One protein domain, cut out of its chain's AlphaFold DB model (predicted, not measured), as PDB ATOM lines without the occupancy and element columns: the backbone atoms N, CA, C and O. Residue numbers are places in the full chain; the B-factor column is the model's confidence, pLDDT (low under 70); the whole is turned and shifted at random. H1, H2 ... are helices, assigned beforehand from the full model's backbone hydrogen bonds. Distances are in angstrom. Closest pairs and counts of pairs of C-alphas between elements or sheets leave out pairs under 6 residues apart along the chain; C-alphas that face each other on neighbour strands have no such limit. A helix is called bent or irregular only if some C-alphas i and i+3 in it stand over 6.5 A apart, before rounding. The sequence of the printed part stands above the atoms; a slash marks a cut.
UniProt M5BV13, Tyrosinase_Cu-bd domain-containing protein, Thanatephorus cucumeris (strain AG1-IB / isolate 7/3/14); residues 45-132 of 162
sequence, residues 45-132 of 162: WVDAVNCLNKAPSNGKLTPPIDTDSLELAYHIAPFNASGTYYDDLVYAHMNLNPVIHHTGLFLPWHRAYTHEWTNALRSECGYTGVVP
ATOM      1  N   TRP A  45      35.001 -48.041 -37.920       97.56
ATOM      2  CA  TRP A  45      35.727 -46.902 -38.476       97.56
ATOM      3  C   TRP A  45      36.214 -47.175 -39.904       97.56
ATOM      4  O   TRP A  45      35.945 -46.367 -40.789       97.56
ATOM      5  N   VAL A  46      36.839 -48.332 -40.157       97.38
ATOM      6  CA  VAL A  46      37.290 -48.754 -41.498       97.38
ATOM      7  C   VAL A  46      36.125 -48.801 -42.491       97.38
ATOM      8  O   VAL A  46      36.230 -48.268 -43.595       97.38
ATOM      9  N   ASP A  47      34.985 -49.368 -42.095       98.06
ATOM     10  CA  ASP A  47      33.770 -49.433 -42.911       98.06
ATOM     11  C   ASP A  47      33.259 -48.025 -43.265       98.06
ATOM     12  O   ASP A  47      32.873 -47.782 -44.411       98.06
ATOM     13  N   ALA A  48      33.304 -47.075 -42.324       98.38
ATOM     14  CA  ALA A  48      32.911 -45.692 -42.580       98.38
ATOM     15  C   ALA A  48      33.864 -44.981 -43.555       98.38
ATOM     16  O   ALA A  48      33.405 -44.291 -44.465       98.38
ATOM     17  N   VAL A  49      35.180 -45.171 -43.405       97.56
ATOM     18  CA  VAL A  49      36.180 -44.605 -44.328       97.56
ATOM     19  C   VAL A  49      36.000 -45.180 -45.734       97.56
ATOM     20  O   VAL A  49      35.926 -44.430 -46.707       97.56
ATOM     21  N   ASN A  50      35.836 -46.499 -45.845       97.56
ATOM     22  CA  ASN A  50      35.589 -47.180 -47.117       97.56
ATOM     23  C   ASN A  50      34.254 -46.788 -47.757       97.56
ATOM     24  O   ASN A  50      34.145 -46.765 -48.983       97.56
ATOM     25  N   CYS A  51      33.234 -46.493 -46.951       98.44
ATOM     26  CA  CYS A  51      31.985 -45.917 -47.434       98.44
ATOM     27  C   CYS A  51      32.219 -44.529 -48.046       98.44
ATOM     28  O   CYS A  51      31.772 -44.282 -49.164       98.44
ATOM     29  N   LEU A  52      32.974 -43.649 -47.377       98.00
ATOM     30  CA  LEU A  52      33.247 -42.302 -47.884       98.00
ATOM     31  C   LEU A  52      34.070 -42.335 -49.183       98.00
ATOM     32  O   LEU A  52      33.824 -41.545 -50.090       98.00
ATOM     33  N   ASN A  53      34.965 -43.319 -49.308       97.25
ATOM     34  CA  ASN A  53      35.727 -43.615 -50.526       97.25
ATOM     35  C   ASN A  53      34.884 -44.239 -51.662       97.25
ATOM     36  O   ASN A  53      35.403 -44.656 -52.690       97.25
ATOM     37  N   LYS A  54      33.570 -44.368 -51.476       97.94
ATOM     38  CA  LYS A  54      32.608 -44.803 -52.503       97.94
ATOM     39  C   LYS A  54      31.450 -43.826 -52.657       97.94
ATOM     40  O   LYS A  54      30.736 -43.886 -53.657       97.94
ATOM     41  N   ALA A  55      31.242 -42.955 -51.672       97.81
ATOM     42  CA  ALA A  55      30.259 -41.894 -51.743       97.81
ATOM     43  C   ALA A  55      30.622 -40.956 -52.905       97.81
ATOM     44  O   ALA A  55      31.796 -40.596 -53.040       97.81
ATOM     45  N   PRO A  56      29.660 -40.567 -53.756       96.75
ATOM     46  CA  PRO A  56      29.927 -39.605 -54.818       96.75
ATOM     47  C   PRO A  56      30.383 -38.271 -54.221       96.75
ATOM     48  O   PRO A  56      29.958 -37.917 -53.119       96.75
ATOM     49  N   SER A  57      31.209 -37.524 -54.960       95.75
ATOM     50  CA  SER A  57      31.538 -36.134 -54.625       95.75
ATOM     51  C   SER A  57      30.283 -35.350 -54.233       95.75
ATOM     52  O   SER A  57      29.215 -35.487 -54.842       95.75
ATOM     53  N   ASN A  58      30.410 -34.492 -53.222       90.12
ATOM     54  CA  ASN A  58      29.289 -33.671 -52.772       90.12
ATOM     55  C   ASN A  58      29.053 -32.437 -53.669       90.12
ATOM     56  O   ASN A  58      28.107 -31.681 -53.431       90.12
ATOM     57  N   GLY A  59      29.922 -32.214 -54.666       91.56
ATOM     58  CA  GLY A  59      29.839 -31.119 -55.632       91.56
ATOM     59  C   GLY A  59      30.073 -29.720 -55.053       91.56
ATOM     60  O   GLY A  59      29.773 -28.732 -55.721       91.56
ATOM     61  N   LYS A  60      30.567 -29.604 -53.814       91.12
ATOM     62  CA  LYS A  60      30.782 -28.320 -53.119       91.12
ATOM     63  C   LYS A  60      32.241 -27.873 -53.107       91.12
ATOM     64  O   LYS A  60      32.518 -26.745 -52.694       91.12
ATOM     65  N   LEU A  61      33.173 -28.730 -53.523       94.00
ATOM     66  CA  LEU A  61      34.589 -28.387 -53.543       94.00
ATOM     67  C   LEU A  61      34.839 -27.213 -54.497       94.00
ATOM     68  O   LEU A  61      34.507 -27.263 -55.677       94.00
ATOM     69  N   THR A  62      35.444 -26.150 -53.971       93.75
ATOM     70  CA  THR A  62      35.867 -24.978 -54.746       93.75
ATOM     71  C   THR A  62      37.345 -24.725 -54.449       93.75
ATOM     72  O   THR A  62      37.639 -24.105 -53.427       93.75
ATOM     73  N   PRO A  63      38.279 -25.234 -55.276       93.19
ATOM     74  CA  PRO A  63      39.716 -25.077 -55.047       93.19
ATOM     75  C   PRO A  63      40.145 -23.612 -55.254       93.19
ATOM     76  O   PRO A  63      39.971 -23.093 -56.359       93.19
ATOM     77  N   PRO A  64      40.661 -22.907 -54.228       95.12
ATOM     78  CA  PRO A  64      40.960 -21.480 -54.350       95.12
ATOM     79  C   PRO A  64      42.372 -21.175 -54.866       95.12
ATOM     80  O   PRO A  64      42.645 -20.024 -55.206       95.12
ATOM     81  N   ILE A  65      43.283 -22.152 -54.874       96.62
ATOM     82  CA  ILE A  65      44.683 -21.931 -55.244       96.62
ATOM     83  C   ILE A  65      44.898 -22.322 -56.704       96.62
ATOM     84  O   ILE A  65      44.628 -23.457 -57.092       96.62
ATOM     85  N   ASP A  66      45.423 -21.389 -57.496       96.25
ATOM     86  CA  ASP A  66      45.954 -21.681 -58.824       96.25
ATOM     87  C   ASP A  66      47.344 -22.315 -58.683       96.25
ATOM     88  O   ASP A  66      48.356 -21.624 -58.559       96.25
ATOM     89  N   THR A  67      47.373 -23.645 -58.622       96.56
ATOM     90  CA  THR A  67      48.596 -24.431 -58.426       96.56
ATOM     91  C   THR A  67      49.517 -24.435 -59.640       96.56
ATOM     92  O   THR A  67      50.720 -24.600 -59.464       96.56
ATOM     93  N   ASP A  68      48.987 -24.219 -60.846       95.69
ATOM     94  CA  ASP A  68      49.761 -24.242 -62.098       95.69
ATOM     95  C   ASP A  68      50.620 -22.979 -62.271       95.69
ATOM     96  O   ASP A  68      51.593 -22.966 -63.025       95.69
ATOM     97  N   SER A  69      50.267 -21.913 -61.549       96.44
ATOM     98  CA  SER A  69      51.039 -20.671 -61.464       96.44
ATOM     99  C   SER A  69      52.143 -20.702 -60.393       96.44
ATOM    100  O   SER A  69      52.850 -19.705 -60.221       96.44
ATOM    101  N   LEU A  70      52.283 -21.801 -59.642       96.31
ATOM    102  CA  LEU A  70      53.267 -21.952 -58.564       96.31
ATOM    103  C   LEU A  70      54.499 -22.756 -59.013       96.31
ATOM    104  O   LEU A  70      54.677 -23.085 -60.181       96.31
ATOM    105  N   GLU A  71      55.408 -23.031 -58.076       95.88
ATOM    106  CA  GLU A  71      56.542 -23.919 -58.328       95.88
ATOM    107  C   GLU A  71      56.067 -25.340 -58.658       95.88
ATOM    108  O   GLU A  71      55.065 -25.810 -58.121       95.88
ATOM    109  N   LEU A  72      56.855 -26.063 -59.463       95.12
ATOM    110  CA  LEU A  72      56.536 -27.418 -59.928       95.12
ATOM    111  C   LEU A  72      56.184 -28.394 -58.789       95.12
ATOM    112  O   LEU A  72      55.391 -29.308 -58.990       95.12
ATOM    113  N   ALA A  73      56.738 -28.190 -57.590       94.00
ATOM    114  CA  ALA A  73      56.440 -28.994 -56.403       94.00
ATOM    115  C   ALA A  73      54.978 -28.886 -55.920       94.00
ATOM    116  O   ALA A  73      54.525 -29.743 -55.164       94.00
ATOM    117  N   TYR A  74      54.247 -27.851 -56.341       96.25
ATOM    118  CA  TYR A  74      52.846 -27.614 -55.992       96.25
ATOM    119  C   TYR A  74      51.870 -27.949 -57.119       96.25
ATOM    120  O   TYR A  74      50.664 -27.825 -56.913       96.25
ATOM    121  N   HIS A  75      52.354 -28.379 -58.285       96.62
ATOM    122  CA  HIS A  75      51.482 -28.816 -59.369       96.62
ATOM    123  C   HIS A  75      50.757 -30.100 -58.961       96.62
ATOM    124  O   HIS A  75      51.370 -31.053 -58.476       96.62
ATOM    125  N   ILE A  76      49.445 -30.132 -59.179       96.69
ATOM    126  CA  ILE A  76      48.585 -31.265 -58.837       96.69
ATOM    127  C   ILE A  76      47.765 -31.689 -60.052       96.69
ATOM    128  O   ILE A  76      47.586 -30.924 -60.996       96.69
ATOM    129  N   ALA A  77      47.281 -32.932 -60.048       94.38
ATOM    130  CA  ALA A  77      46.411 -33.416 -61.113       94.38
ATOM    131  C   ALA A  77      45.124 -32.566 -61.200       94.38
ATOM    132  O   ALA A  77      44.661 -32.083 -60.167       94.38
ATOM    133  N   PRO A  78      44.512 -32.410 -62.391       93.00
ATOM    134  CA  PRO A  78      43.242 -31.707 -62.526       93.00
ATOM    135  C   PRO A  78      42.129 -32.342 -61.686       93.00
ATOM    136  O   PRO A  78      42.049 -33.566 -61.566       93.00
ATOM    137  N   PHE A  79      41.229 -31.509 -61.162       91.81
ATOM    138  CA  PHE A  79      40.077 -31.974 -60.393       91.81
ATOM    139  C   PHE A  79      39.171 -32.897 -61.218       91.81
ATOM    140  O   PHE A  79      38.747 -32.557 -62.326       91.81
ATOM    141  N   ASN A  80      38.830 -34.052 -60.643       92.38
ATOM    142  CA  ASN A  80      37.880 -34.997 -61.214       92.38
ATOM    143  C   ASN A  80      36.510 -34.853 -60.537       92.38
ATOM    144  O   ASN A  80      36.288 -35.389 -59.456       92.38
ATOM    145  N   ALA A  81      35.564 -34.202 -61.216       90.44
ATOM    146  CA  ALA A  81      34.200 -34.017 -60.710       90.44
ATOM    147  C   ALA A  81      33.391 -35.323 -60.563       90.44
ATOM    148  O   ALA A  81      32.356 -35.329 -59.903       90.44
ATOM    149  N   SER A  82      33.848 -36.423 -61.172       94.44
ATOM    150  CA  SER A  82      33.269 -37.764 -61.005       94.44
ATOM    151  C   SER A  82      33.962 -38.572 -59.899       94.44
ATOM    152  O   SER A  82      33.743 -39.778 -59.802       94.44
ATOM    153  N   GLY A  83      34.841 -37.935 -59.119       95.56
ATOM    154  CA  GLY A  83      35.514 -38.537 -57.976       95.56
ATOM    155  C   GLY A  83      34.576 -38.808 -56.801       95.56
ATOM    156  O   GLY A  83      33.381 -38.492 -56.806       95.56
ATOM    157  N   THR A  84      35.144 -39.426 -55.777       97.69
ATOM    158  CA  THR A  84      34.461 -39.725 -54.522       97.69
ATOM    159  C   THR A  84      34.495 -38.517 -53.591       97.69
ATOM    160  O   THR A  84      35.288 -37.591 -53.761       97.69
ATOM    161  N   TYR A  85      33.666 -38.520 -52.551       97.50
ATOM    162  CA  TYR A  85      33.759 -37.484 -51.528       97.50
ATOM    163  C   TYR A  85      35.082 -37.577 -50.745       97.50
ATOM    164  O   TYR A  85      35.613 -36.568 -50.283       97.50
ATOM    165  N   TYR A  86      35.676 -38.769 -50.640       97.50
ATOM    166  CA  TYR A  86      37.035 -38.901 -50.116       97.50
ATOM    167  C   TYR A  86      38.063 -38.191 -51.015       97.50
ATOM    168  O   TYR A  86      38.911 -37.460 -50.502       97.50
ATOM    169  N   ASP A  87      37.939 -38.315 -52.343       97.38
ATOM    170  CA  ASP A  87      38.794 -37.600 -53.301       97.38
ATOM    171  C   ASP A  87      38.658 -36.078 -53.168       97.38
ATOM    172  O   ASP A  87      39.662 -35.376 -53.261       97.38
ATOM    173  N   ASP A  88      37.461 -35.551 -52.880       97.06
ATOM    174  CA  ASP A  88      37.278 -34.111 -52.641       97.06
ATOM    175  C   ASP A  88      38.104 -33.617 -51.441       97.06
ATOM    176  O   ASP A  88      38.701 -32.538 -51.488       97.06
ATOM    177  N   LEU A  89      38.143 -34.396 -50.352       96.81
ATOM    178  CA  LEU A  89      38.903 -34.054 -49.147       96.81
ATOM    179  C   LEU A  89      40.412 -34.103 -49.413       96.81
ATOM    180  O   LEU A  89      41.137 -33.175 -49.041       96.81
ATOM    181  N   VAL A  90      40.869 -35.139 -50.123       97.31
ATOM    182  CA  VAL A  90      42.263 -35.262 -50.574       97.31
ATOM    183  C   VAL A  90      42.636 -34.083 -51.476       97.31
ATOM    184  O   VAL A  90      43.659 -33.434 -51.251       97.31
ATOM    185  N   TYR A  91      41.784 -33.737 -52.442       97.69
ATOM    186  CA  TYR A  91      42.026 -32.632 -53.365       97.69
ATOM    187  C   TYR A  91      42.065 -31.280 -52.645       97.69
ATOM    188  O   TYR A  91      42.919 -30.446 -52.946       97.69
ATOM    189  N   ALA A  92      41.195 -31.057 -51.655       96.94
ATOM    190  CA  ALA A  92      41.236 -29.858 -50.819       96.94
ATOM    191  C   ALA A  92      42.585 -29.714 -50.095       96.94
ATOM    192  O   ALA A  92      43.172 -28.631 -50.105       96.94
ATOM    193  N   HIS A  93      43.104 -30.801 -49.512       98.06
ATOM    194  CA  HIS A  93      44.423 -30.815 -48.877       98.06
ATOM    195  C   HIS A  93      45.551 -30.545 -49.886       98.06
ATOM    196  O   HIS A  93      46.437 -29.733 -49.624       98.06
ATOM    197  N   MET A  94      45.506 -31.189 -51.056       97.69
ATOM    198  CA  MET A  94      46.481 -30.998 -52.134       97.69
ATOM    199  C   MET A  94      46.513 -29.548 -52.638       97.69
ATOM    200  O   MET A  94      47.586 -28.955 -52.721       97.69
ATOM    201  N   ASN A  95      45.350 -28.949 -52.920       97.94
ATOM    202  CA  ASN A  95      45.247 -27.580 -53.429       97.94
ATOM    203  C   ASN A  95      45.670 -26.533 -52.388       97.94
ATOM    204  O   ASN A  95      46.318 -25.547 -52.727       97.94
ATOM    205  N   LEU A  96      45.340 -26.758 -51.113       97.75
ATOM    206  CA  LEU A  96      45.676 -25.839 -50.025       97.75
ATOM    207  C   LEU A  96      47.085 -26.044 -49.455       97.75
ATOM    208  O   LEU A  96      47.524 -25.218 -48.652       97.75
ATOM    209  N   ASN A  97      47.816 -27.078 -49.884       97.25
ATOM    210  CA  ASN A  97      49.171 -27.402 -49.424       97.25
ATOM    211  C   ASN A  97      50.099 -26.167 -49.263       97.25
ATOM    212  O   ASN A  97      50.654 -26.006 -48.170       97.25
ATOM    213  N   PRO A  98      50.197 -25.230 -50.239       97.00
ATOM    214  CA  PRO A  98      51.093 -24.068 -50.143       97.00
ATOM    215  C   PRO A  98      50.793 -23.110 -48.981       97.00
ATOM    216  O   PRO A  98      51.654 -22.323 -48.596       97.00
ATOM    217  N   VAL A  99      49.571 -23.133 -48.435       97.12
ATOM    218  CA  VAL A  99      49.134 -22.209 -47.375       97.12
ATOM    219  C   VAL A  99      48.871 -22.901 -46.038       97.12
ATOM    220  O   VAL A  99      48.762 -22.214 -45.020       97.12
ATOM    221  N   ILE A 100      48.796 -24.236 -46.005       97.94
ATOM    222  CA  ILE A 100      48.521 -25.016 -44.783       97.94
ATOM    223  C   ILE A 100      49.767 -25.687 -44.195       97.94
ATOM    224  O   ILE A 100      49.736 -26.048 -43.025       97.94
ATOM    225  N   HIS A 101      50.871 -25.823 -44.936       98.00
ATOM    226  CA  HIS A 101      52.132 -26.365 -44.413       98.00
ATOM    227  C   HIS A 101      53.171 -25.268 -44.209       98.00
ATOM    228  O   HIS A 101      53.300 -24.359 -45.022       98.00
ATOM    229  N   HIS A 102      53.922 -25.351 -43.106       96.81
ATOM    230  CA  HIS A 102      54.925 -24.348 -42.719       96.81
ATOM    231  C   HIS A 102      54.366 -22.923 -42.538       96.81
ATOM    232  O   HIS A 102      55.096 -21.938 -42.636       96.81
ATOM    233  N   THR A 103      53.077 -22.806 -42.214       97.50
ATOM    234  CA  THR A 103      52.404 -21.534 -41.919       97.50
ATOM    235  C   THR A 103      51.752 -21.560 -40.536       97.50
ATOM    236  O   THR A 103      51.615 -22.607 -39.900       97.50
ATOM    237  N   GLY A 104      51.266 -20.401 -40.078       98.00
ATOM    238  CA  GLY A 104      50.439 -20.315 -38.869       98.00
ATOM    239  C   GLY A 104      49.096 -21.054 -38.971       98.00
ATOM    240  O   GLY A 104      48.443 -21.262 -37.950       98.00
ATOM    241  N   LEU A 105      48.684 -21.473 -40.175       97.88
ATOM    242  CA  LEU A 105      47.455 -22.235 -40.388       97.88
ATOM    243  C   LEU A 105      47.629 -23.735 -40.160       97.88
ATOM    244  O   LEU A 105      46.621 -24.412 -39.999       97.88
ATOM    245  N   PHE A 106      48.859 -24.253 -40.079       98.50
ATOM    246  CA  PHE A 106      49.118 -25.693 -40.001       98.50
ATOM    247  C   PHE A 106      48.284 -26.408 -38.933       98.50
ATOM    248  O   PHE A 106      47.446 -27.249 -39.254       98.50
ATOM    249  N   LEU A 107      48.441 -26.035 -37.664       98.38
ATOM    250  CA  LEU A 107      47.714 -26.673 -36.564       98.38
ATOM    251  C   LEU A 107      46.188 -26.447 -36.611       98.38
ATOM    252  O   LEU A 107      45.451 -27.431 -36.492       98.38
ATOM    253  N   PRO A 108      45.668 -25.209 -36.751       98.25
ATOM    254  CA  PRO A 108      44.221 -24.997 -36.758       98.25
ATOM    255  C   PRO A 108      43.536 -25.602 -37.990       98.25
ATOM    256  O   PRO A 108      42.444 -26.151 -37.846       98.25
ATOM    257  N   TRP A 109      44.169 -25.563 -39.167       98.25
ATOM    258  CA  TRP A 109      43.604 -26.138 -40.386       98.25
ATOM    259  C   TRP A 109      43.516 -27.660 -40.284       98.25
ATOM    260  O   TRP A 109      42.440 -28.201 -40.496       98.25
ATOM    261  N   HIS A 110      44.577 -28.355 -39.853       98.50
ATOM    262  CA  HIS A 110      44.533 -29.818 -39.705       98.50
ATOM    263  C   HIS A 110      43.551 -30.258 -38.610       98.50
ATOM    264  O   HIS A 110      42.861 -31.272 -38.747       98.50
ATOM    265  N   ARG A 111      43.410 -29.472 -37.531       97.25
ATOM    266  CA  ARG A 111      42.368 -29.711 -36.522       97.25
ATOM    267  C   ARG A 111      40.970 -29.628 -37.137       97.25
ATOM    268  O   ARG A 111      40.186 -30.552 -36.935       97.25
ATOM    269  N   ALA A 112      40.675 -28.561 -37.878       97.19
ATOM    270  CA  ALA A 112      39.392 -28.394 -38.557       97.19
ATOM    271  C   ALA A 112      39.170 -29.483 -39.620       97.19
ATOM    272  O   ALA A 112      38.110 -30.091 -39.651       97.19
ATOM    273  N   TYR A 113      40.193 -29.811 -40.408       97.69
ATOM    274  CA  TYR A 113      40.150 -30.854 -41.431       97.69
ATOM    275  C   TYR A 113      39.773 -32.218 -40.844       97.69
ATOM    276  O   TYR A 113      38.831 -32.851 -41.311       97.69
ATOM    277  N   THR A 114      40.425 -32.648 -39.754       96.56
ATOM    278  CA  THR A 114      40.051 -33.917 -39.097       96.56
ATOM    279  C   THR A 114      38.650 -33.872 -38.485       96.56
ATOM    280  O   THR A 114      37.975 -34.899 -38.447       96.56
ATOM    281  N   HIS A 115      38.196 -32.710 -38.005       95.69
ATOM    282  CA  HIS A 115      36.836 -32.540 -37.493       95.69
ATOM    283  C   HIS A 115      35.794 -32.668 -38.611       95.69
ATOM    284  O   HIS A 115      34.873 -33.471 -38.484       95.69
ATOM    285  N   GLU A 116      35.977 -31.964 -39.729       95.94
ATOM    286  CA  GLU A 116      35.055 -32.026 -40.866       95.94
ATOM    287  C   GLU A 116      35.073 -33.386 -41.561       95.94
ATOM    288  O   GLU A 116      34.020 -33.898 -41.928       95.94
ATOM    289  N   TRP A 117      36.234 -34.037 -41.652       97.06
ATOM    290  CA  TRP A 117      36.306 -35.423 -42.107       97.06
ATOM    291  C   TRP A 117      35.493 -36.360 -41.206       97.06
ATOM    292  O   TRP A 117      34.711 -37.170 -41.697       97.06
ATOM    293  N   THR A 118      35.591 -36.202 -39.881       96.56
ATOM    294  CA  THR A 118      34.765 -36.971 -38.933       96.56
ATOM    295  C   THR A 118      33.272 -36.691 -39.136       96.56
ATOM    296  O   THR A 118      32.453 -37.610 -39.088       96.56
ATOM    297  N   ASN A 119      32.905 -35.430 -39.377       95.94
ATOM    298  CA  ASN A 119      31.526 -35.046 -39.665       95.94
ATOM    299  C   ASN A 119      31.032 -35.657 -40.984       95.94
ATOM    300  O   ASN A 119      29.892 -36.107 -41.029       95.94
ATOM    301  N   ALA A 120      31.882 -35.763 -42.008       97.25
ATOM    302  CA  ALA A 120      31.552 -36.445 -43.259       97.25
ATOM    303  C   ALA A 120      31.317 -37.951 -43.046       97.25
ATOM    304  O   ALA A 120      30.320 -38.490 -43.521       97.25
ATOM    305  N   LEU A 121      32.159 -38.630 -42.253       98.31
ATOM    306  CA  LEU A 121      31.924 -40.033 -41.876       98.31
ATOM    307  C   LEU A 121      30.573 -40.215 -41.157       98.31
ATOM    308  O   LEU A 121      29.888 -41.221 -41.349       98.31
ATOM    309  N   ARG A 122      30.172 -39.240 -40.334       97.38
ATOM    310  CA  ARG A 122      28.884 -39.235 -39.621       97.38
ATOM    311  C   ARG A 122      27.703 -39.006 -40.555       97.38
ATOM    312  O   ARG A 122      26.754 -39.785 -40.519       97.38
ATOM    313  N   SER A 123      27.744 -37.941 -41.354       97.25
ATOM    314  CA  SER A 123      26.612 -37.524 -42.186       97.25
ATOM    315  C   SER A 123      26.374 -38.468 -43.356       97.25
ATOM    316  O   SER A 123      25.224 -38.791 -43.639       97.25
ATOM    317  N   GLU A 124      27.444 -38.936 -43.999       97.81
ATOM    318  CA  GLU A 124      27.348 -39.732 -45.226       97.81
ATOM    319  C   GLU A 124      27.332 -41.235 -44.955       97.81
ATOM    320  O   GLU A 124      26.665 -41.988 -45.659       97.81
ATOM    321  N   CYS A 125      28.054 -41.678 -43.922       98.25
ATOM    322  CA  CYS A 125      28.299 -43.099 -43.667       98.25
ATOM    323  C   CYS A 125      27.747 -43.595 -42.327       98.25
ATOM    324  O   CYS A 125      27.946 -44.755 -41.971       98.25
ATOM    325  N   GLY A 126      27.043 -42.744 -41.573       98.06
ATOM    326  CA  GLY A 126      26.401 -43.128 -40.314       98.06
ATOM    327  C   GLY A 126      27.383 -43.511 -39.204       98.06
ATOM    328  O   GLY A 126      27.003 -44.217 -38.269       98.06
ATOM    329  N   TYR A 127      28.644 -43.077 -39.291       98.12
ATOM    330  CA  TYR A 127      29.641 -43.374 -38.268       98.12
ATOM    331  C   TYR A 127      29.254 -42.734 -36.931       98.12
ATOM    332  O   TYR A 127      28.980 -41.543 -36.870       98.12
ATOM    333  N   THR A 128      29.255 -43.499 -35.841       96.88
ATOM    334  CA  THR A 128      28.869 -43.004 -34.502       96.88
ATOM    335  C   THR A 128      30.025 -42.972 -33.507       96.88
ATOM    336  O   THR A 128      29.866 -42.479 -32.392       96.88
ATOM    337  N   GLY A 129      31.190 -43.486 -33.902       95.31
ATOM    338  CA  GLY A 129      32.376 -43.533 -33.057       95.31
ATOM    339  C   GLY A 129      33.177 -42.230 -33.049       95.31
ATOM    340  O   GLY A 129      32.703 -41.144 -33.406       95.31
ATOM    341  N   VAL A 130      34.435 -42.369 -32.639       95.19
ATOM    342  CA  VAL A 130      35.433 -41.297 -32.581       95.19
ATOM    343  C   VAL A 130      36.589 -41.636 -33.505       95.19
ATOM    344  O   VAL A 130      36.914 -42.804 -33.681       95.19
ATOM    345  N   VAL A 131      37.244 -40.632 -34.078       93.12
ATOM    346  CA  VAL A 131      38.446 -40.885 -34.881       93.12
ATOM    347  C   VAL A 131      39.593 -41.346 -33.968       93.12
ATOM    348  O   VAL A 131      39.845 -40.688 -32.948       93.12
ATOM    349  N   PRO A 132      40.279 -42.457 -34.299       95.75
ATOM    350  CA  PRO A 132      41.439 -42.911 -33.551       95.75
ATOM    351  C   PRO A 132      42.631 -41.970 -33.761       95.75
ATOM    352  O   PRO A 132      42.738 -41.296 -34.785       95.75
TER     353      PRO A 132
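This is residues 45 to 132 of the 162 residues of the protein "Tyrosinase_Cu-bd domain-containing protein" of Thanatephorus cucumeris (strain AG1-IB / isolate 7/3/14) (UniProt M5BV13). H2 and H3, joined by a tight link, run opposite ways as a helical hairpin whose two helices come close at few places, with short H1 crosswise at the far end of H3 and a long loop, residues 53 to 84, running out and back beside H2. The 88 printed residues hold three named helices, H1, H2, H3 in order, and no named strand; the class is all helix. The whole is compact, radius of gyration of the C-alphas 13.9 A, spanning 40 by 31 by 19 A.

H1, residues 45 to 52, begins at C-alpha (35.727, -46.902, -38.476) and is 10.8 A long. H2, residues 85 to 100, measures 20.5 A; it has a kink of 32 degrees near residue 94 and is irregular, C-alphas 95 and 98 being 7.6 A apart. H3, residues 106 to 125, measures 27.4 A and ends at (28.299, -43.099, -43.667).

H1 touches H3, whose residues 120 to 125 alone take part, about perpendicular at 82 degrees; the closest C-alphas, of Ala 48 and Cys 125, are 5.4 A apart. H1 and H2 are close but not clearly touching, Leu 52 and Tyr 86 having the closest C-alphas at 5.6 A. H2 and H3, a hairpin, only just touch, with 3 pairs of C-alphas within 8 A, the closest those of Ile 100 and Phe 106 at 4.9 A; their shallow tilt is 8 degrees, opposite ways. Every O i to N i+4 pair is within hydrogen-bond range in H1 and H3, and 10 of 12 in H2.

The C-alphas farthest apart, of Ser 69 and Thr 128, are 41.4 A apart. The printed part has no cut; the link H1 to H2 is long, H2 to H3 tight. No printed residue is under 70 in pLDDT.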